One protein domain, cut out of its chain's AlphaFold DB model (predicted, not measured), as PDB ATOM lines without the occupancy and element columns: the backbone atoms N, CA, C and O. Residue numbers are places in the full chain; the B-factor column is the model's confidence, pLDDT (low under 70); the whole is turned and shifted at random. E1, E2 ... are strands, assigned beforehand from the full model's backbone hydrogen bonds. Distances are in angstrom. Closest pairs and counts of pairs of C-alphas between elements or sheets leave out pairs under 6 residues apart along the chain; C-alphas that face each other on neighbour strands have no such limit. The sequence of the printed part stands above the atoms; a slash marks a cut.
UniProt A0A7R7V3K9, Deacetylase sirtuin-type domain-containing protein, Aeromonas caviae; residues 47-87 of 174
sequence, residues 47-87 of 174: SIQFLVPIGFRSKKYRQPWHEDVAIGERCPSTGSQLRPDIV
ATOM      1  N   SER A  47     132.408 155.833  86.780       95.19
ATOM      2  CA  SER A  47     133.504 156.474  87.505       95.19
ATOM      3  C   SER A  47     134.525 157.071  86.547       95.19
ATOM      4  O   SER A  47     134.922 156.449  85.560       95.19
ATOM      5  N   ILE A  48     134.987 158.273  86.882       93.00
ATOM      6  CA  ILE A  48     136.010 158.998  86.129       93.00
ATOM      7  C   ILE A  48     137.401 158.368  86.274       93.00
ATOM      8  O   ILE A  48     138.308 158.716  85.532       93.00
ATOM      9  N   GLN A  49     137.574 157.410  87.189       93.38
ATOM     10  CA  GLN A  49     138.827 156.669  87.338       93.38
ATOM     11  C   GLN A  49     139.084 155.672  86.203       93.38
ATOM     12  O   GLN A  49     140.146 155.051  86.177       93.38
ATOM     13  N   PHE A  50     138.124 155.461  85.295       94.62
ATOM     14  CA  PHE A  50     138.233 154.429  84.272       94.62
ATOM     15  C   PHE A  50     137.856 154.922  82.877       94.62
ATOM     16  O   PHE A  50     136.959 155.745  82.688       94.62
ATOM     17  N   LEU A  51     138.506 154.321  81.885       94.56
ATOM     18  CA  LEU A  51     138.111 154.325  80.486       94.56
ATOM     19  C   LEU A  51     137.460 152.990  80.127       94.56
ATOM     20  O   LEU A  51     137.807 151.939  80.671       94.56
ATOM     21  N   VAL A  52     136.553 153.023  79.155       94.62
ATOM     22  CA  VAL A  52     135.965 151.840  78.516       94.62
ATOM     23  C   VAL A  52     135.917 152.020  76.997       94.62
ATOM     24  O   VAL A  52     135.748 153.142  76.506       94.62
ATOM     25  N   PRO A  53     136.038 150.937  76.213       94.75
ATOM     26  CA  PRO A  53     135.823 151.009  74.779       94.75
ATOM     27  C   PRO A  53     134.344 151.247  74.453       94.75
ATOM     28  O   PRO A  53     133.449 150.659  75.065       94.75
ATOM     29  N   ILE A  54     134.066 152.062  73.433       91.50
ATOM     30  CA  ILE A  54     132.697 152.277  72.945       91.50
ATOM     31  C   ILE A  54     132.062 150.934  72.556       91.50
ATOM     32  O   ILE A  54     132.666 150.127  71.847       91.50
ATOM     33  N   GLY A  55     130.834 150.714  73.035       90.50
ATOM     34  CA  GLY A  55     130.082 149.467  72.857       90.50
ATOM     35  C   GLY A  55     130.331 148.413  73.942       90.50
ATOM     36  O   GLY A  55     129.654 147.388  73.956       90.50
ATOM     37  N   PHE A  56     131.247 148.658  74.884       90.00
ATOM     38  CA  PHE A  56     131.673 147.680  75.885       90.00
ATOM     39  C   PHE A  56     131.594 148.254  77.303       90.00
ATOM     40  O   PHE A  56     132.541 148.842  77.811       90.00
ATOM     41  N   ARG A  57     130.462 148.042  77.977       81.00
ATOM     42  CA  ARG A  57     130.155 148.677  79.274       81.00
ATOM     43  C   ARG A  57     130.371 147.795  80.510       81.00
ATOM     44  O   ARG A  57     129.959 148.140  81.607       81.00
ATOM     45  N   SER A  58     130.968 146.613  80.374       85.50
ATOM     46  CA  SER A  58     131.178 145.725  81.529       85.50
ATOM     47  C   SER A  58     132.502 146.007  82.241       85.50
ATOM     48  O   SER A  58     133.497 146.275  81.571       85.50
ATOM     49  N   LYS A  59     132.548 145.795  83.566       85.81
ATOM     50  CA  LYS A  59     133.740 145.976  84.421       85.81
ATOM     51  C   LYS A  59     135.026 145.344  83.863       85.81
ATOM     52  O   LYS A  59     136.087 145.932  84.010       85.81
ATOM     53  N   LYS A  60     134.944 144.207  83.158       89.69
ATOM     54  CA  LYS A  60     136.111 143.548  82.532       89.69
ATOM     55  C   LYS A  60     136.814 144.356  81.429       89.69
ATOM     56  O   LYS A  60     137.918 143.990  81.048       89.69
ATOM     57  N   TYR A  61     136.178 145.393  80.884       91.06
ATOM     58  CA  TYR A  61     136.782 146.262  79.869       91.06
ATOM     59  C   TYR A  61     137.271 147.594  80.439       91.06
ATOM     60  O   TYR A  61     137.786 148.408  79.675       91.06
ATOM     61  N   ARG A  62     137.099 147.824  81.748       93.19
ATOM     62  CA  ARG A  62     137.598 149.029  82.406       93.19
ATOM     63  C   ARG A  62     139.118 149.044  82.375       93.19
ATOM     64  O   ARG A  62     139.758 148.044  82.698       93.19
ATOM     65  N   GLN A  63     139.663 150.198  82.031       92.56
ATOM     66  CA  GLN A  63     141.087 150.495  82.095       92.56
ATOM     67  C   GLN A  63     141.270 151.684  83.036       92.56
ATOM     68  O   GLN A  63     140.526 152.653  82.884       92.56
ATOM     69  N   PRO A  64     142.187 151.629  84.015       93.44
ATOM     70  CA  PRO A  64     142.473 152.781  84.860       93.44
ATOM     71  C   PRO A  64     142.847 154.005  84.019       93.44
ATOM     72  O   PRO A  64     143.626 153.896  83.073       93.44
ATOM     73  N   TRP A  65     142.271 155.156  84.355       91.75
ATOM     74  CA  TRP A  65     142.502 156.416  83.662       91.75
ATOM     75  C   TRP A  65     143.398 157.316  84.512       91.75
ATOM     76  O   TRP A  65     142.946 157.924  85.480       91.75
ATOM     77  N   HIS A  66     144.685 157.364  84.171       85.88
ATOM     78  CA  HIS A  66     145.683 158.151  84.908       85.88
ATOM     79  C   HIS A  66     146.289 159.290  84.087       85.88
ATOM     80  O   HIS A  66     146.818 160.238  84.660       85.88
ATOM     81  N   GLU A  67     146.200 159.203  82.762       86.81
ATOM     82  CA  GLU A  67     146.840 160.117  81.817       86.81
ATOM     83  C   GLU A  67     145.866 160.487  80.698       86.81
ATOM     84  O   GLU A  67     144.867 159.798  80.474       86.81
ATOM     85  N   ASP A  68     146.145 161.577  79.992       88.12
ATOM     86  CA  ASP A  68     145.323 162.005  78.865       88.12
ATOM     87  C   ASP A  68     145.316 160.956  77.744       88.12
ATOM     88  O   ASP A  68     146.338 160.366  77.406       88.12
ATOM     89  N   VAL A  69     144.143 160.758  77.138       87.88
ATOM     90  CA  VAL A  69     143.966 159.840  76.005       87.88
ATOM     91  C   VAL A  69     144.302 160.572  74.714       87.88
ATOM     92  O   VAL A  69     143.707 161.613  74.411       87.88
ATOM     93  N   ALA A  70     145.218 160.021  73.920       89.19
ATOM     94  CA  ALA A  70     145.600 160.635  72.656       89.19
ATOM     95  C   ALA A  70     144.458 160.563  71.624       89.19
ATOM     96  O   ALA A  70     143.662 159.618  71.580       89.19
ATOM     97  N   ILE A  71     144.385 161.553  70.729       87.75
ATOM     98  CA  ILE A  71     143.398 161.543  69.641       87.75
ATOM     99  C   ILE A  71     143.633 160.312  68.755       87.75
ATOM    100  O   ILE A  71     144.714 160.123  68.201       87.75
ATOM    101  N   GLY A  72     142.590 159.495  68.591       86.62
ATOM    102  CA  GLY A  72     142.632 158.269  67.789       86.62
ATOM    103  C   GLY A  72     143.167 157.042  68.530       86.62
ATOM    104  O   GLY A  72     143.214 155.963  67.936       86.62
ATOM    105  N   GLU A  73     143.522 157.174  69.809       89.19
ATOM    106  CA  GLU A  73     143.878 156.041  70.656       89.19
ATOM    107  C   GLU A  73     142.693 155.076  70.799       89.19
ATOM    108  O   GLU A  73     141.547 155.472  71.042       89.19
ATOM    109  N   ARG A  74     142.967 153.783  70.620       92.56
ATOM    110  CA  ARG A  74     141.968 152.711  70.623       92.56
ATOM    111  C   ARG A  74     142.306 151.686  71.683       92.56
ATOM    112  O   ARG A  74     143.468 151.420  71.964       92.56
ATOM    113  N   CYS A  75     141.268 151.047  72.204       91.44
ATOM    114  CA  CYS A  75     141.413 149.943  73.128       91.44
ATOM    115  C   CYS A  75     142.178 148.786  72.460       91.44
ATOM    116  O   CYS A  75     141.688 148.250  71.460       91.44
ATOM    117  N   PRO A  76     143.314 148.335  73.021       88.50
ATOM    118  CA  PRO A  76     144.112 147.266  72.419       88.50
ATOM    119  C   PRO A  76     143.365 145.934  72.276       88.50
ATOM    120  O   PRO A  76     143.643 145.168  71.360       88.50
ATOM    121  N   SER A  77     142.407 145.649  73.167       89.44
ATOM    122  CA  SER A  77     141.689 144.368  73.186       89.44
ATOM    123  C   SER A  77     140.457 144.322  72.283       89.44
ATOM    124  O   SER A  77     140.020 143.230  71.925       89.44
ATOM    125  N   THR A  78     139.886 145.469  71.906       93.38
ATOM    126  CA  THR A  78     138.658 145.521  71.088       93.38
ATOM    127  C   THR A  78     138.813 146.297  69.784       93.38
ATOM    128  O   THR A  78     137.968 146.170  68.903       93.38
ATOM    129  N   GLY A  79     139.852 147.127  69.650       93.62
ATOM    130  CA  GLY A  79     140.032 148.052  68.527       93.62
ATOM    131  C   GLY A  79     139.064 149.247  68.524       93.62
ATOM    132  O   GLY A  79     139.150 150.109  67.643       93.62
ATOM    133  N   SER A  80     138.145 149.340  69.490       94.44
ATOM    134  CA  SER A  80     137.198 150.455  69.615       94.44
ATOM    135  C   SER A  80     137.842 151.697  70.226       94.44
ATOM    136  O   SER A  80     138.792 151.602  71.000       94.44
ATOM    137  N   GLN A  81     137.276 152.869  69.931       94.25
ATOM    138  CA  GLN A  81     137.638 154.128  70.588       94.25
ATOM    139  C   GLN A  81     137.403 154.030  72.102       94.25
ATOM    140  O   GLN A  81     136.369 153.506  72.530       94.25
ATOM    141  N   LEU A  82     138.347 154.532  72.899       93.25
ATOM    142  CA  LEU A  82     138.188 154.676  74.348       93.25
ATOM    143  C   LEU A  82     137.366 155.923  74.682       93.25
ATOM    144  O   LEU A  82     137.447 156.937  73.985       93.25
ATOM    145  N   ARG A  83     136.586 155.841  75.758       93.06
ATOM    146  CA  ARG A  83     135.869 156.965  76.370       93.06
ATOM    147  C   ARG A  83     135.866 156.829  77.895       93.06
ATOM    148  O   ARG A  83     136.033 155.708  78.379       93.06
ATOM    149  N   PRO A  84     135.603 157.910  78.647       94.19
ATOM    150  CA  PRO A  84     135.369 157.813  80.083       94.19
ATOM    151  C   PRO A  84     134.235 156.835  80.398       94.19
ATOM    152  O   PRO A  84     133.200 156.828  79.713       94.19
ATOM    153  N   ASP A  85     134.419 156.025  81.440       95.44
ATOM    154  CA  ASP A  85     133.407 155.098  81.945       95.44
ATOM    155  C   ASP A  85     132.373 155.812  82.810       95.44
ATOM    156  O   ASP A  85     132.180 155.512  83.987       95.44
ATOM    157  N   ILE A  86     131.705 156.780  82.194       95.25
ATOM    158  CA  ILE A  86     130.610 157.531  82.786       95.25
ATOM    159  C   ILE A  86     129.349 157.361  81.947       95.25
ATOM    160  O   ILE A  86     129.407 157.138  80.732       95.25
ATOM    161  N   VAL A  87     128.202 157.471  82.603       94.69
ATOM    162  CA  VAL A  87     126.885 157.495  81.966       94.69
ATOM    163  C   VAL A  87     126.618 158.903  81.444       94.69
ATOM    164  O   VAL A  87     126.660 159.871  82.199       94.69
TER     165      VAL A  87
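What this domain is: This is residues 47 to 87 of the 174 residues of the protein "Deacetylase sirtuin-type domain-containing protein" of Aeromonas caviae (UniProt A0A7R7V3K9). With little regular structure, this is a small rounded body of loops around a two-stranded antiparallel hairpin, E1 and E2. The long link between the strands loops back beside E1, where residues 63 to 64 pair briefly with 50 to 51, then swings out in a wide loop before E2. The printed part has 41 residues, with no named helix and two named strands, E1 then E2; the class is all strand, with 12 residues in named elements. It is compact, with a radius of gyration of the C-alphas of 9.1 A and spans of 21 by 20 by 15 A.

How they stand to each other: E1, residues 47 to 53, and E2, residues 82 to 86, form a hairpin of antiparallel neighbours, their directions at 139 degrees. C-alphas 53 and 82 face each other at 4.4 A. N 47 and O 85 are within hydrogen-bond range at 2.8 A, as are N 83 and O 52 at 2.9 A.

Where its parts are: E1 begins at C-alpha 47, (133.504, 156.474, 87.505), and measures 14.0 A from first to last C-alpha. E2 measures 11.7 A and ends at C-alpha 86, (130.610, 157.531, 82.786).

The domain as a whole: The two C-alphas farthest apart, those of Lys 59 and Ile 71, are 23.5 A apart. The link from E1 to E2, 28 residues, is long. The printed part has no cut, and no printed residue is under 70 in pLDDT.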